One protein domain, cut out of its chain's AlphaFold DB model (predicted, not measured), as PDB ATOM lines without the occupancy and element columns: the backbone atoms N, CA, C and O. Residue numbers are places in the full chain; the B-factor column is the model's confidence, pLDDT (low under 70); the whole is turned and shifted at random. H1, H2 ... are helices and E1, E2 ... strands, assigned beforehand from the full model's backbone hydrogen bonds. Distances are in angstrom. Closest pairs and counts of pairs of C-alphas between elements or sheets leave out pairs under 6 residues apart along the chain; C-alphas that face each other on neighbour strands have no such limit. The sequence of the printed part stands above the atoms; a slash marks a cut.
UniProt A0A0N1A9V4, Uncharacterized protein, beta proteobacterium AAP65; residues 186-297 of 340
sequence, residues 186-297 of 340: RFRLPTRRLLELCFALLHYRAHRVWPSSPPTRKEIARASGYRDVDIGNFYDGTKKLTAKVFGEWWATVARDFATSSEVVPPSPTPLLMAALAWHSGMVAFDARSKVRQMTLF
ATOM      1  N   ARG A 186     -74.632  -6.459 302.332       77.81
ATOM      2  CA  ARG A 186     -73.997  -6.282 303.658       77.81
ATOM      3  C   ARG A 186     -72.750  -5.412 303.603       77.81
ATOM      4  O   ARG A 186     -72.445  -4.698 304.548       77.81
ATOM      5  N   PHE A 187     -72.009  -5.556 302.513       84.88
ATOM      6  CA  PHE A 187     -70.688  -4.989 302.326       84.88
ATOM      7  C   PHE A 187     -70.614  -4.367 300.942       84.88
ATOM      8  O   PHE A 187     -71.060  -4.956 299.951       84.88
ATOM      9  N   ARG A 188     -69.995  -3.195 300.866       90.06
ATOM     10  CA  ARG A 188     -69.588  -2.573 299.613       90.06
ATOM     11  C   ARG A 188     -68.093  -2.794 299.462       90.06
ATOM     12  O   ARG A 188     -67.286  -2.074 300.039       90.06
ATOM     13  N   LEU A 189     -67.739  -3.838 298.716       91.75
ATOM     14  CA  LEU A 189     -66.345  -4.207 298.489       91.75
ATOM     15  C   LEU A 189     -65.631  -3.195 297.576       91.75
ATOM     16  O   LEU A 189     -66.288  -2.566 296.739       91.75
ATOM     17  N   PRO A 190     -64.289  -3.099 297.644       93.88
ATOM     18  CA  PRO A 190     -63.523  -2.161 296.823       93.88
ATOM     19  C   PRO A 190     -63.761  -2.304 295.318       93.88
ATOM     20  O   PRO A 190     -63.839  -1.314 294.599       93.88
ATOM     21  N   THR A 191     -63.958  -3.533 294.829       93.75
ATOM     22  CA  THR A 191     -64.259  -3.804 293.415       93.75
ATOM     23  C   THR A 191     -65.599  -3.218 292.985       93.75
ATOM     24  O   THR A 191     -65.693  -2.668 291.894       93.75
ATOM     25  N   ARG A 192     -66.633  -3.286 293.833       94.62
ATOM     26  CA  ARG A 192     -67.921  -2.632 293.568       94.62
ATOM     27  C   ARG A 192     -67.751  -1.121 293.499       94.62
ATOM     28  O   ARG A 192     -68.171  -0.513 292.519       94.62
ATOM     29  N   ARG A 193     -67.116  -0.541 294.522       94.56
ATOM     30  CA  ARG A 193     -66.906   0.910 294.625       94.56
ATOM     31  C   ARG A 193     -66.102   1.447 293.442       94.56
ATOM     32  O   ARG A 193     -66.469   2.473 292.883       94.56
ATOM     33  N   LEU A 194     -65.092   0.699 292.989       96.56
ATOM     34  CA  LEU A 194     -64.329   1.000 291.778       96.56
ATOM     35  C   LEU A 194     -65.220   1.089 290.537       96.56
ATOM     36  O   LEU A 194     -65.134   2.070 289.803       96.56
ATOM     37  N   LEU A 195     -66.052   0.072 290.282       97.12
ATOM     38  CA  LEU A 195     -66.913   0.042 289.094       97.12
ATOM     39  C   LEU A 195     -67.954   1.171 289.129       97.12
ATOM     40  O   LEU A 195     -68.193   1.807 288.104       97.12
ATOM     41  N   GLU A 196     -68.528   1.443 290.303       95.94
ATOM     42  CA  GLU A 196     -69.487   2.533 290.517       95.94
ATOM     43  C   GLU A 196     -68.847   3.910 290.284       95.94
ATOM     44  O   GLU A 196     -69.381   4.709 289.511       95.94
ATOM     45  N   LEU A 197     -67.675   4.166 290.878       95.88
ATOM     46  CA  LEU A 197     -66.922   5.407 290.688       95.88
ATOM     47  C   LEU A 197     -66.516   5.587 289.220       95.88
ATOM     48  O   LEU A 197     -66.781   6.628 288.630       95.88
ATOM     49  N   CYS A 198     -65.936   4.561 288.594       96.56
ATOM     50  CA  CYS A 198     -65.503   4.617 287.197       96.56
ATOM     51  C   CYS A 198     -66.661   4.909 286.232       96.56
ATOM     52  O   CYS A 198     -66.508   5.701 285.304       96.56
ATOM     53  N   PHE A 199     -67.828   4.305 286.459       96.75
ATOM     54  CA  PHE A 199     -69.024   4.604 285.677       96.75
ATOM     55  C   PHE A 199     -69.469   6.060 285.876       96.75
ATOM     56  O   PHE A 199     -69.752   6.749 284.900       96.75
ATOM     57  N   ALA A 200     -69.491   6.554 287.118       95.31
ATOM     58  CA  ALA A 200     -69.860   7.940 287.405       95.31
ATOM     59  C   ALA A 200     -68.895   8.955 286.770       95.31
ATOM     60  O   ALA A 200     -69.343   9.982 286.262       95.31
ATOM     61  N   LEU A 201     -67.594   8.651 286.735       94.19
ATOM     62  CA  LEU A 201     -66.587   9.462 286.046       94.19
ATOM     63  C   LEU A 201     -66.861   9.555 284.538       94.19
ATOM     64  O   LEU A 201     -66.806  10.644 283.965       94.19
ATOM     65  N   LEU A 202     -67.192   8.431 283.893       95.00
ATOM     66  CA  LEU A 202     -67.548   8.403 282.471       95.00
ATOM     67  C   LEU A 202     -68.858   9.152 282.196       95.00
ATOM     68  O   LEU A 202     -68.924   9.939 281.252       95.00
ATOM     69  N   HIS A 203     -69.858   8.990 283.064       94.62
ATOM     70  CA  HIS A 203     -71.107   9.744 282.994       94.62
ATOM     71  C   HIS A 203     -70.860  11.254 283.094       94.62
ATOM     72  O   HIS A 203     -71.350  12.018 282.263       94.62
ATOM     73  N   TYR A 204     -70.075  11.703 284.078       93.06
ATOM     74  CA  TYR A 204     -69.735  13.120 284.216       93.06
ATOM     75  C   TYR A 204     -68.964  13.633 283.001       93.06
ATOM     76  O   TYR A 204     -69.243  14.726 282.513       93.06
ATOM     77  N   ARG A 205     -68.019  12.854 282.465       91.00
ATOM     78  CA  ARG A 205     -67.284  13.236 281.255       91.00
ATOM     79  C   ARG A 205     -68.228  13.498 280.077       91.00
ATOM     80  O   ARG A 205     -68.063  14.518 279.410       91.00
ATOM     81  N   ALA A 206     -69.204  12.617 279.859       92.00
ATOM     82  CA  ALA A 206     -70.152  12.709 278.749       92.00
ATOM     83  C   ALA A 206     -71.209  13.809 278.945       92.00
ATOM     84  O   ALA A 206     -71.544  14.527 278.006       92.00
ATOM     85  N   HIS A 207     -71.729  13.964 280.164       92.44
ATOM     86  CA  HIS A 207     -72.898  14.812 280.425       92.44
ATOM     87  C   HIS A 207     -72.586  16.111 281.171       92.44
ATOM     88  O   HIS A 207     -73.460  16.964 281.288       92.44
ATOM     89  N   ARG A 208     -71.363  16.268 281.696       92.19
ATOM     90  CA  ARG A 208     -70.933  17.372 282.580       92.19
ATOM     91  C   ARG A 208     -71.795  17.540 283.833       92.19
ATOM     92  O   ARG A 208     -71.792  18.591 284.464       92.19
ATOM     93  N   VAL A 209     -72.511  16.480 284.195       92.38
ATOM     94  CA  VAL A 209     -73.386  16.394 285.361       92.38
ATOM     95  C   VAL A 209     -73.148  15.043 286.020       92.38
ATOM     96  O   VAL A 209     -73.068  14.007 285.351       92.38
ATOM     97  N   TRP A 210     -73.009  15.058 287.341       93.56
ATOM     98  CA  TRP A 210     -72.883  13.838 288.125       93.56
ATOM     99  C   TRP A 210     -74.211  13.074 288.164       93.56
ATOM    100  O   TRP A 210     -75.272  13.701 288.198       93.56
ATOM    101  N   PRO A 211     -74.195  11.730 288.196       93.75
ATOM    102  CA  PRO A 211     -75.415  10.990 288.476       93.75
ATOM    103  C   PRO A 211     -75.909  11.343 289.888       93.75
ATOM    104  O   PRO A 211     -75.109  11.577 290.794       93.75
ATOM    105  N   SER A 212     -77.227  11.376 290.091       91.44
ATOM    106  CA  SER A 212     -77.833  11.741 291.383       91.44
ATOM    107  C   SER A 212     -77.609  10.701 292.487       91.44
ATOM    108  O   SER A 212     -77.806  10.995 293.662       91.44
ATOM    109  N   SER A 213     -77.210   9.482 292.121       92.25
ATOM    110  CA  SER A 213     -76.934   8.371 293.032       92.25
ATOM    111  C   SER A 213     -75.887   7.426 292.421       92.25
ATOM    112  O   SER A 213     -75.632   7.513 291.214       92.25
ATOM    113  N   PRO A 214     -75.277   6.523 293.215       91.44
ATOM    114  CA  PRO A 214     -74.390   5.498 292.677       91.44
ATOM    115  C   PRO A 214     -75.108   4.645 291.617       91.44
ATOM    116  O   PRO A 214     -76.266   4.268 291.827       91.44
ATOM    117  N   PRO A 215     -74.441   4.289 290.506       94.06
ATOM    118  CA  PRO A 215     -75.064   3.511 289.447       94.06
ATOM    119  C   PRO A 215     -75.435   2.113 289.937       94.06
ATOM    120  O   PRO A 215     -74.680   1.418 290.622       94.06
ATOM    121  N   THR A 216     -76.618   1.668 289.545       93.81
ATOM    122  CA  THR A 216     -77.116   0.340 289.870       93.81
ATOM    123  C   THR A 216     -76.357  -0.738 289.097       93.81
ATOM    124  O   THR A 216     -75.837  -0.534 287.997       93.81
ATOM    125  N   ARG A 217     -76.386  -1.964 289.632       94.44
ATOM    126  CA  ARG A 217     -75.833  -3.153 288.962       94.44
ATOM    127  C   ARG A 217     -76.356  -3.320 287.528       94.44
ATOM    128  O   ARG A 217     -75.591  -3.665 286.632       94.44
ATOM    129  N   LYS A 218     -77.644  -3.031 287.315       96.25
ATOM    130  CA  LYS A 218     -78.302  -3.123 286.006       96.25
ATOM    131  C   LYS A 218     -77.784  -2.079 285.022       96.25
ATOM    132  O   LYS A 218     -77.622  -2.394 283.847       96.25
ATOM    133  N   GLU A 219     -77.519  -0.859 285.485       96.81
ATOM    134  CA  GLU A 219     -76.961   0.203 284.642       96.81
ATOM    135  C   GLU A 219     -75.545  -0.141 284.192       96.81
ATOM    136  O   GLU A 219     -75.254  -0.059 282.999       96.81
ATOM    137  N   ILE A 220     -74.708  -0.631 285.112       96.94
ATOM    138  CA  ILE A 220     -73.350  -1.081 284.780       96.94
ATOM    139  C   ILE A 220     -73.387  -2.294 283.845       96.94
ATOM    140  O   ILE A 220     -72.619  -2.351 282.885       96.94
ATOM    141  N   ALA A 221     -74.285  -3.256 284.073       97.06
ATOM    142  CA  ALA A 221     -74.454  -4.412 283.192       97.06
ATOM    143  C   ALA A 221     -74.835  -3.989 281.765       97.06
ATOM    144  O   ALA A 221     -74.211  -4.435 280.804       97.06
ATOM    145  N   ARG A 222     -75.797  -3.066 281.629       96.56
ATOM    146  CA  ARG A 222     -76.224  -2.518 280.336       96.56
ATOM    147  C   ARG A 222     -75.069  -1.846 279.589       96.56
ATOM    148  O   ARG A 222     -74.833  -2.208 278.444       96.56
ATOM    149  N   ALA A 223     -74.347  -0.930 280.234       95.19
ATOM    150  CA  ALA A 223     -73.277  -0.168 279.580       95.19
ATOM    151  C   ALA A 223     -72.039  -1.021 279.248       95.19
ATOM    152  O   ALA A 223     -71.304  -0.748 278.306       95.19
ATOM    153  N   SER A 224     -71.784  -2.071 280.032       95.69
ATOM    154  CA  SER A 224     -70.608  -2.931 279.847       95.69
ATOM    155  C   SER A 224     -70.855  -4.152 278.957       95.69
ATOM    156  O   SER A 224     -69.904  -4.858 278.627       95.69
ATOM    157  N   GLY A 225     -72.112  -4.453 278.613       94.19
ATOM    158  CA  GLY A 225     -72.498  -5.666 277.883       94.19
ATOM    159  C   GLY A 225     -72.381  -6.969 278.692       94.19
ATOM    160  O   GLY A 225     -72.658  -8.047 278.166       94.19
ATOM    161  N   TYR A 226     -71.991  -6.901 279.968       96.12
ATOM    162  CA  TYR A 226     -71.990  -8.052 280.869       96.12
ATOM    163  C   TYR A 226     -73.407  -8.381 281.342       96.12
ATOM    164  O   TYR A 226     -74.282  -7.520 281.435       96.12
ATOM    165  N   ARG A 227     -73.643  -9.639 281.732       96.75
ATOM    166  CA  ARG A 227     -74.903 -10.001 282.392       96.75
ATOM    167  C   ARG A 227     -74.933  -9.399 283.797       96.75
ATOM    168  O   ARG A 227     -73.919  -9.367 284.489       96.75
ATOM    169  N   ASP A 228     -76.125  -9.039 284.265       96.25
ATOM    170  CA  ASP A 228     -76.362  -8.509 285.619       96.25
ATOM    171  C   ASP A 228     -75.786  -9.420 286.729       96.25
ATOM    172  O   ASP A 228     -75.237  -8.941 287.721       96.25
ATOM    173  N   VAL A 229     -75.819 -10.744 286.528       94.69
ATOM    174  CA  VAL A 229     -75.196 -11.721 287.441       94.69
ATOM    175  C   VAL A 229     -73.669 -11.626 287.468       94.69
ATOM    176  O   VAL A 229     -73.076 -11.759 288.532       94.69
ATOM    177  N   ASP A 230     -73.021 -11.353 286.333       94.56
ATOM    178  CA  ASP A 230     -71.561 -11.264 286.266       94.56
ATOM    179  C   ASP A 230     -71.060 -10.007 286.989       94.56
ATOM    180  O   ASP A 230     -70.055 -10.080 287.692       94.56
ATOM    181  N   ILE A 231     -71.793  -8.890 286.887       95.94
ATOM    182  CA  ILE A 231     -71.526  -7.688 287.693       95.94
ATOM    183  C   ILE A 231     -71.751  -7.976 289.181       95.94
ATOM    184  O   ILE A 231     -70.932  -7.592 290.012       95.94
ATOM    185  N   GLY A 232     -72.808  -8.721 289.519       92.44
ATOM    186  CA  GLY A 232     -73.062  -9.168 290.891       92.44
ATOM    187  C   GLY A 232     -71.892  -9.956 291.480       92.44
ATOM    188  O   GLY A 232     -71.487  -9.684 292.605       92.44
ATOM    189  N   ASN A 233     -71.298 -10.843 290.681       91.62
ATOM    190  CA  ASN A 233     -70.154 -11.646 291.100       91.62
ATOM    191  C   ASN A 233     -68.868 -10.816 291.288       91.62
ATOM    192  O   ASN A 233     -68.003 -11.171 292.086       91.62
ATOM    193  N   PHE A 234     -68.703  -9.707 290.557       91.94
ATOM    194  CA  PHE A 234     -67.615  -8.761 290.833       91.94
ATOM    195  C   PHE A 234     -67.871  -7.961 292.118       91.94
ATOM    196  O   PHE A 234     -66.924  -7.636 292.838       91.94
ATOM    197  N   TYR A 235     -69.137  -7.642 292.408       91.19
ATOM    198  CA  TYR A 235     -69.531  -6.854 293.578       91.19
ATOM    199  C   TYR A 235     -69.336  -7.605 294.894       91.19
ATOM    200  O   TYR A 235     -68.947  -6.991 295.884       91.19
ATOM    201  N   ASP A 236     -69.620  -8.908 294.911       86.50
ATOM    202  CA  ASP A 236     -69.493  -9.755 296.102       86.50
ATOM    203  C   ASP A 236     -68.137 -10.475 296.213       86.50
ATOM    204  O   ASP A 236     -67.877 -11.150 297.210       86.50
ATOM    205  N   GLY A 237     -67.260 -10.303 295.219       85.25
ATOM    206  CA  GLY A 237     -65.917 -10.881 295.190       85.25
ATOM    207  C   GLY A 237     -65.860 -12.346 294.744       85.25
ATOM    208  O   GLY A 237     -64.768 -12.912 294.675       85.25
ATOM    209  N   THR A 238     -66.986 -12.972 294.381       87.19
ATOM    210  CA  THR A 238     -66.996 -14.359 293.877       87.19
ATOM    211  C   THR A 238     -66.284 -14.504 292.531       87.19
ATOM    212  O   THR A 238     -65.730 -15.565 292.231       87.19
ATOM    213  N   LYS A 239     -66.234 -13.431 291.735       88.44
ATOM    214  CA  LYS A 239     -65.425 -13.325 290.518       88.44
ATOM    215  C   LYS A 239     -64.333 -12.275 290.709       88.44
ATOM    216  O   LYS A 239     -64.610 -11.110 290.972       88.44
ATOM    217  N   LYS A 240     -63.076 -12.680 290.504       87.50
ATOM    218  CA  LYS A 240     -61.922 -11.773 290.593       87.50
ATOM    219  C   LYS A 240     -61.928 -10.765 289.442       87.50
ATOM    220  O   LYS A 240     -61.968 -11.155 288.273       87.50
ATOM    221  N   LEU A 241     -61.829  -9.482 289.777       90.06
ATOM    222  CA  LEU A 241     -61.600  -8.412 288.811       90.06
ATOM    223  C   LEU A 241     -60.092  -8.303 288.545       90.06
ATOM    224  O   LEU A 241     -59.330  -7.933 289.429       90.06
ATOM    225  N   THR A 242     -59.643  -8.669 287.346       90.06
ATOM    226  CA  THR A 242     -58.228  -8.548 286.949       90.06
ATOM    227  C   THR A 242     -58.009  -7.286 286.125       90.06
ATOM    228  O   THR A 242     -58.959  -6.757 285.553       90.06
ATOM    229  N   ALA A 243     -56.759  -6.839 285.973       88.44
ATOM    230  CA  ALA A 243     -56.441  -5.687 285.124       88.44
ATOM    231  C   ALA A 243     -56.917  -5.851 283.672       88.44
ATOM    232  O   ALA A 243     -57.434  -4.907 283.084       88.44
ATOM    233  N   LYS A 244     -56.818  -7.066 283.111       89.38
ATOM    234  CA  LYS A 244     -57.341  -7.362 281.770       89.38
ATOM    235  C   LYS A 244     -58.860  -7.180 281.712       89.38
ATOM    236  O   LYS A 244     -59.353  -6.473 280.843       89.38
ATOM    237  N   VAL A 245     -59.581  -7.794 282.652       92.81
ATOM    238  CA  VAL A 245     -61.051  -7.731 282.707       92.81
ATOM    239  C   VAL A 245     -61.526  -6.299 282.946       92.81
ATOM    240  O   VAL A 245     -62.477  -5.860 282.307       92.81
ATOM    241  N   PHE A 246     -60.851  -5.556 283.825       95.31
ATOM    242  CA  PHE A 246     -61.149  -4.150 284.070       95.31
ATOM    243  C   PHE A 246     -60.906  -3.286 282.829       95.31
ATOM    244  O   PHE A 246     -61.758  -2.472 282.502       95.31
ATOM    245  N   GLY A 247     -59.804  -3.493 282.103       92.69
ATOM    246  CA  GLY A 247     -59.534  -2.771 280.856       92.69
ATOM    247  C   GLY A 247     -60.585  -3.037 279.772       92.69
ATOM    248  O   GLY A 247     -61.059  -2.103 279.130       92.69
ATOM    249  N   GLU A 248     -61.008  -4.295 279.602       93.31
ATOM    250  CA  GLU A 248     -62.085  -4.677 278.672       93.31
ATOM    251  C   GLU A 248     -63.436  -4.067 279.072       93.31
ATOM    252  O   GLU A 248     -64.172  -3.550 278.224       93.31
ATOM    253  N   TRP A 249     -63.749  -4.103 280.371       95.62
ATOM    254  CA  TRP A 249     -64.934  -3.465 280.936       95.62
ATOM    255  C   TRP A 249     -64.910  -1.950 280.695       95.62
ATOM    256  O   TRP A 249     -65.848  -1.421 280.103       95.62
ATOM    257  N   TRP A 250     -63.816  -1.273 281.060       95.62
ATOM    258  CA  TRP A 250     -63.645   0.171 280.908       95.62
ATOM    259  C   TRP A 250     -63.793   0.601 279.453       95.62
ATOM    260  O   TRP A 250     -64.590   1.482 279.160       95.62
ATOM    261  N   ALA A 251     -63.091  -0.057 278.526       93.38
ATOM    262  CA  ALA A 251     -63.163   0.277 277.106       93.38
ATOM    263  C   ALA A 251     -64.584   0.126 276.538       93.38
ATOM    264  O   ALA A 251     -64.968   0.852 275.625       93.38
ATOM    265  N   THR A 252     -65.369  -0.819 277.058       94.88
ATOM    266  CA  THR A 252     -66.751  -1.031 276.614       94.88
ATOM    267  C   THR A 252     -67.685   0.034 277.174       94.88
ATOM    268  O   THR A 252     -68.369   0.684 276.391       94.88
ATOM    269  N   VAL A 253     -67.638   0.290 278.484       95.75
ATOM    270  CA  VAL A 253     -68.459   1.331 279.126       95.75
ATOM    271  C   VAL A 253     -68.098   2.719 278.598       95.75
ATOM    272  O   VAL A 253     -68.974   3.517 278.297       95.75
ATOM    273  N   ALA A 254     -66.812   3.015 278.416       94.75
ATOM    274  CA  ALA A 254     -66.374   4.303 277.896       94.75
ATOM    275  C   ALA A 254     -66.855   4.551 276.458       94.75
ATOM    276  O   ALA A 254     -67.141   5.692 276.114       94.75
ATOM    277  N   ARG A 255     -66.995   3.501 275.633       92.75
ATOM    278  CA  ARG A 255     -67.605   3.610 274.296       92.75
ATOM    279  C   ARG A 255     -69.113   3.833 274.337       92.75
ATOM    280  O   ARG A 255     -69.614   4.504 273.448       92.75
ATOM    281  N   ASP A 256     -69.810   3.292 275.334       92.50
ATOM    282  CA  ASP A 256     -71.247   3.535 275.534       92.50
ATOM    283  C   ASP A 256     -71.527   5.021 275.826       92.50
ATOM    284  O   ASP A 256     -72.524   5.574 275.369       92.50
ATOM    285  N   PHE A 257     -70.598   5.686 276.522       91.56
ATOM    286  CA  PHE A 257     -70.668   7.117 276.832       91.56
ATOM    287  C   PHE A 257     -70.022   8.039 275.787       91.56
ATOM    288  O   PHE A 257     -70.281   9.241 275.801       91.56
ATOM    289  N   ALA A 258     -69.170   7.518 274.902       87.38
ATOM    290  CA  ALA A 258     -68.491   8.323 273.894       87.38
ATOM    291  C   ALA A 258     -69.432   8.665 272.731       87.38
ATOM    292  O   ALA A 258     -70.116   7.805 272.175       87.38
ATOM    293  N   THR A 259     -69.405   9.922 272.287       75.50
ATOM    294  CA  THR A 259     -69.941  10.277 270.968       75.50
ATOM    295  C   THR A 259     -69.036   9.700 269.871       75.50
ATOM    296  O   THR A 259     -67.858   9.430 270.107       75.50
ATOM    297  N   SER A 260     -69.546   9.501 268.648       67.62
ATOM    298  CA  SER A 260     -68.818   8.804 267.565       67.62
ATOM    299  C   SER A 260     -67.460   9.418 267.181       67.62
ATOM    300  O   SER A 260     -66.695   8.792 266.452       67.62
ATOM    301  N   SER A 261     -67.164  10.637 267.636       68.88
ATOM    302  CA  SER A 261     -65.919  11.373 267.392       68.88
ATOM    303  C   SER A 261     -64.985  11.466 268.603       68.88
ATOM    304  O   SER A 261     -63.891  12.011 268.471       68.88
ATOM    305  N   GLU A 262     -65.389  10.994 269.782       78.94
ATOM    306  CA  GLU A 262     -64.596  11.152 271.000       78.94
ATOM    307  C   GLU A 262     -63.572  10.032 271.193       78.94
ATOM    308  O   GLU A 262     -63.856   8.843 271.048       78.94
ATOM    309  N   VAL A 263     -62.357  10.428 271.578       81.75
ATOM    310  CA  VAL A 263     -61.307   9.493 271.983       81.75
ATOM    311  C   VAL A 263     -61.677   8.888 273.338       81.75
ATOM    312  O   VAL A 263     -61.890   9.612 274.317       81.75
ATOM    313  N   VAL A 264     -61.719   7.554 273.392       84.44
ATOM    314  CA  VAL A 264     -61.937   6.793 274.627       84.44
ATOM    315  C   VAL A 264     -60.823   7.130 275.627       84.44
ATOM    316  O   VAL A 264     -59.650   6.954 275.291       84.44
ATOM    317  N   PRO A 265     -61.150   7.615 276.840       87.75
ATOM    318  CA  PRO A 265     -60.135   7.907 277.847       87.75
ATOM    319  C   PRO A 265     -59.386   6.631 278.266       87.75
ATOM    320  O   PRO A 265     -59.987   5.548 278.272       87.75
ATOM    321  N   PRO A 266     -58.100   6.729 278.654       87.25
ATOM    322  CA  PRO A 266     -57.382   5.597 279.232       87.25
ATOM    323  C   PRO A 266     -58.076   5.120 280.514       87.25
ATOM    324  O   PRO A 266     -58.755   5.890 281.196       87.25
ATOM    325  N   SER A 267     -57.942   3.829 280.828       89.69
ATOM    326  CA  SER A 267     -58.501   3.272 282.063       89.69
ATOM    327  C   SER A 267     -57.788   3.852 283.284       89.69
ATOM    328  O   SER A 267     -56.561   3.886 283.255       89.69
ATOM    329  N   PRO A 268     -58.495   4.215 284.372       92.69
ATOM    330  CA  PRO A 268     -57.883   4.782 285.570       92.69
ATOM    331  C   PRO A 268     -57.178   3.684 286.377       92.69
ATOM    332  O   PRO A 268     -57.683   3.173 287.380       92.69
ATOM    333  N   THR A 269     -56.004   3.276 285.903       92.12
ATOM    334  CA  THR A 269     -55.207   2.184 286.470       92.12
ATOM    335  C   THR A 269     -54.857   2.400 287.952       92.12
ATOM    336  O   THR A 269     -54.920   1.422 288.703       92.12
ATOM    337  N   PRO A 270     -54.565   3.631 288.425       94.62
ATOM    338  CA  PRO A 270     -54.337   3.903 289.844       94.62
ATOM    339  C   PRO A 270     -55.530   3.531 290.734       94.62
ATOM    340  O   PRO A 270     -55.336   2.898 291.770       94.62
ATOM    341  N   LEU A 271     -56.768   3.811 290.299       96.00
ATOM    342  CA  LEU A 271     -57.973   3.411 291.040       96.00
ATOM    343  C   LEU A 271     -58.119   1.888 291.094       96.00
ATOM    344  O   LEU A 271     -58.440   1.332 292.144       96.00
ATOM    345  N   LEU A 272     -57.850   1.189 289.985       95.00
ATOM    346  CA  LEU A 272     -57.847  -0.275 289.989       95.00
ATOM    347  C   LEU A 272     -56.812  -0.821 290.978       95.00
ATOM    348  O   LEU A 272     -57.127  -1.724 291.750       95.00
ATOM    349  N   MET A 273     -55.585  -0.296 290.949       94.25
ATOM    350  CA  MET A 273     -54.525  -0.712 291.863       94.25
ATOM    351  C   MET A 273     -54.965  -0.532 293.319       94.25
ATOM    352  O   MET A 273     -54.874  -1.484 294.091       94.25
ATOM    353  N   ALA A 274     -55.480   0.646 293.675       94.88
ATOM    354  CA  ALA A 274     -55.962   0.934 295.019       94.88
ATOM    355  C   ALA A 274     -57.079  -0.026 295.444       94.88
ATOM    356  O   ALA A 274     -56.990  -0.651 296.497       94.88
ATOM    357  N   ALA A 275     -58.077  -0.242 294.582       94.81
ATOM    358  CA  ALA A 275     -59.155  -1.185 294.860       94.81
ATOM    359  C   ALA A 275     -58.634  -2.609 295.106       94.81
ATOM    360  O   ALA A 275     -59.102  -3.281 296.022       94.81
ATOM    361  N   LEU A 276     -57.662  -3.081 294.317       91.94
ATOM    362  CA  LEU A 276     -57.069  -4.409 294.496       91.94
ATOM    363  C   LEU A 276     -56.202  -4.501 295.757       91.94
ATOM    364  O   LEU A 276     -56.226  -5.542 296.420       91.94
ATOM    365  N   ALA A 277     -55.475  -3.437 296.100       90.44
ATOM    366  CA  ALA A 277     -54.681  -3.355 297.322       90.44
ATOM    367  C   ALA A 277     -55.582  -3.423 298.563       90.44
ATOM    368  O   ALA A 277     -55.397  -4.304 299.402       90.44
ATOM    369  N   TRP A 278     -56.626  -2.589 298.626       91.00
ATOM    370  CA  TRP A 278     -57.610  -2.613 299.714       91.00
ATOM    371  C   TRP A 278     -58.350  -3.939 299.786       91.00
ATOM    372  O   TRP A 278     -58.503  -4.508 300.861       91.00
ATOM    373  N   HIS A 279     -58.760  -4.487 298.643       89.75
ATOM    374  CA  HIS A 279     -59.443  -5.773 298.617       89.75
ATOM    375  C   HIS A 279     -58.559  -6.894 299.177       89.75
ATOM    376  O   HIS A 279     -59.031  -7.701 299.970       89.75
ATOM    377  N   SER A 280     -57.279  -6.932 298.797       87.12
ATOM    378  CA  SER A 280     -56.352  -7.984 299.236       87.12
ATOM    379  C   SER A 280     -55.919  -7.820 300.693       87.12
ATOM    380  O   SER A 280     -55.740  -8.818 301.384       87.12
ATOM    381  N   GLY A 281     -55.747  -6.579 301.160       86.31
ATOM    382  CA  GLY A 281     -55.288  -6.286 302.518       86.31
ATOM    383  C   GLY A 281     -56.396  -6.286 303.572       86.31
ATOM    384  O   GLY A 281     -56.122  -6.547 304.739       86.31
ATOM    385  N   MET A 282     -57.644  -6.004 303.184       87.88
ATOM    386  CA  MET A 282     -58.723  -5.719 304.138       87.88
ATOM    387  C   MET A 282     -59.888  -6.704 304.075       87.88
ATOM    388  O   MET A 282     -60.744  -6.679 304.957       87.88
ATOM    389  N   VAL A 283     -59.956  -7.563 303.055       86.38
ATOM    390  CA  VAL A 283     -61.060  -8.515 302.883       86.38
ATOM    391  C   VAL A 283     -60.516  -9.937 302.877       86.38
ATOM    392  O   VAL A 283     -59.828 -10.362 301.951       86.38
ATOM    393  N   ALA A 284     -60.867 -10.708 303.902       86.06
ATOM    394  CA  ALA A 284     -60.579 -12.133 303.951       86.06
ATOM    395  C   ALA A 284     -61.786 -12.926 303.446       86.06
ATOM    396  O   ALA A 284     -62.915 -12.718 303.898       86.06
ATOM    397  N   PHE A 285     -61.542 -13.881 302.553       81.94
ATOM    398  CA  PHE A 285     -62.563 -14.782 302.017       81.94
ATOM    399  C   PHE A 285     -62.437 -16.183 302.620       81.94
ATOM    400  O   PHE A 285     -61.346 -16.627 302.981       81.94
ATOM    401  N   ASP A 286     -63.557 -16.897 302.728       80.38
ATOM    402  CA  ASP A 286     -63.562 -18.332 302.995       80.38
ATOM    403  C   ASP A 286     -63.280 -19.149 301.716       80.38
ATOM    404  O   ASP A 286     -63.222 -18.626 300.601       80.38
ATOM    405  N   ALA A 287     -63.130 -20.468 301.864       68.12
ATOM    406  CA  ALA A 287     -62.876 -21.380 300.744       68.12
ATOM    407  C   ALA A 287     -64.013 -21.427 299.697       68.12
ATOM    408  O   ALA A 287     -63.837 -22.003 298.625       68.12
ATOM    409  N   ARG A 288     -65.186 -20.857 300.002       70.50
ATOM    410  CA  ARG A 288     -66.359 -20.778 299.121       70.50
ATOM    411  C   ARG A 288     -66.574 -19.355 298.583       70.50
ATOM    412  O   ARG A 288     -67.672 -19.054 298.114       70.50
ATOM    413  N   SER A 289     -65.547 -18.503 298.646       65.75
ATOM    414  CA  SER A 289     -65.551 -17.109 298.179       65.75
ATOM    415  C   SER A 289     -66.578 -16.213 298.871       65.75
ATOM    416  O   SER A 289     -67.024 -15.222 298.296       65.75
ATOM    417  N   LYS A 290     -66.968 -16.533 300.105       75.75
ATOM    418  CA  LYS A 290     -67.762 -15.625 300.934       75.75
ATOM    419  C   LYS A 290     -66.832 -14.778 301.784       75.75
ATOM    420  O   LYS A 290     -65.830 -15.276 302.291       75.75
ATOM    421  N   VAL A 291     -67.183 -13.508 301.964       78.62
ATOM    422  CA  VAL A 291     -66.473 -12.614 302.886       78.62
ATOM    423  C   VAL A 291     -66.536 -13.220 304.291       78.62
ATOM    424  O   VAL A 291     -67.619 -13.384 304.852       78.62
ATOM    425  N   ARG A 292     -65.369 -13.586 304.825       79.69
ATOM    426  CA  ARG A 292     -65.175 -14.142 306.168       79.69
ATOM    427  C   ARG A 292     -64.938 -13.035 307.184       79.69
ATOM    428  O   ARG A 292     -65.491 -13.081 308.275       79.69
ATOM    429  N   GLN A 293     -64.092 -12.080 306.825       82.50
ATOM    430  CA  GLN A 293     -63.715 -10.954 307.666       82.50
ATOM    431  C   GLN A 293     -63.460  -9.747 306.773       82.50
ATOM    432  O   GLN A 293     -62.954  -9.885 305.658       82.50
ATOM    433  N   MET A 294     -63.820  -8.574 307.275       85.69
ATOM    434  CA  MET A 294     -63.562  -7.305 306.622       85.69
ATOM    435  C   MET A 294     -63.051  -6.332 307.675       85.69
ATOM    436  O   MET A 294     -63.727  -6.102 308.675       85.69
ATOM    437  N   THR A 295     -61.856  -5.803 307.461       85.25
ATOM    438  CA  THR A 295     -61.300  -4.736 308.291       85.25
ATOM    439  C   THR A 295     -61.838  -3.413 307.768       85.25
ATOM    440  O   THR A 295     -61.780  -3.163 306.567       85.25
ATOM    441  N   LEU A 296     -62.389  -2.583 308.651       83.31
ATOM    442  CA  LEU A 296     -62.758  -1.207 308.330       83.31
ATOM    443  C   LEU A 296     -61.591  -0.300 308.711       83.31
ATOM    444  O   LEU A 296     -61.019  -0.455 309.786       83.31
ATOM    445  N   PHE A 297     -61.232   0.604 307.811       79.19
ATOM    446  CA  PHE A 297     -60.157   1.573 307.997       79.19
ATOM    447  C   PHE A 297     -60.790   2.958 308.065       79.19
ATOM    448  O   PHE A 297     -61.584   3.298 307.187       79.19
TER     449      PHE A 297
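What this domain is: This is residues 186 to 297 of the 340 residues of an uncharacterized protein of beta proteobacterium AAP65 (UniProt A0A0N1A9V4). A small strand hairpin, E1 and E2, makes one end of an elongated helical body with the long helix H1 as its core. H5 and H4 run along different parts of H1, and the short helices H2 and H3 pack on it crosswise. The printed part has 112 residues with five named helices and then two named strands, H1 H2 H3 H4 H5 E1 E2; the sheet, E1 - E2, is antiparallel, and the class is mostly helix. It is compact, with a radius of gyration of the C-alphas of 14.3 A, and spans 46 by 28 by 27 A.

Where its parts are: Look first at E1, residues 283 to 285, and E2, residues 291 to 294. Find C-alpha 190 at (-63.523, -2.161, 296.823); from there H1 runs 25.4 A to C-alpha 207. H2 is residues 217 to 224, H3 228 to 235. H4, residues 243 to 257, measures 20.9 A; H5, residues 269 to 282, measures 19.7 A and ends at (-58.723, -5.719, 304.138).

How they stand to each other: In the hairpin E1 and E2, N 284 and O 293 are 2.8 A apart, within hydrogen-bond range. A tight link joins H5 to E1. H1, the hub, touches H5 with residues 190 to 194 alone, at a shallow tilt of 23 degrees, opposite ways; the closest C-alphas, Pro 190 and Ala 275, are 4.9 A apart. With residues 198 to 206 alone it touches H4, at a shallow tilt of 28 degrees, the same way, closest at the C-alphas of Ala 206 and Phe 257, 5.9 A. With residues 191 to 192 alone it touches H3, at a steep tilt of 62 degrees, closest at the C-alphas of Arg 192 and Tyr 235, 4.5 A. H2 touches H4, about perpendicular at 85 degrees, closest at the C-alphas of Ser 224 and Val 253, 4.8 A. In H1 to H5 every O i to N i+4 pair is within hydrogen-bond range.

The domain as a whole: The C-alphas farthest apart, Ser 261 and Ala 287, are 46.8 A apart. The printed part has no cut; the link H4 to H5 is long. Residues 260 to 261, 287 and 289 have pLDDT under 70.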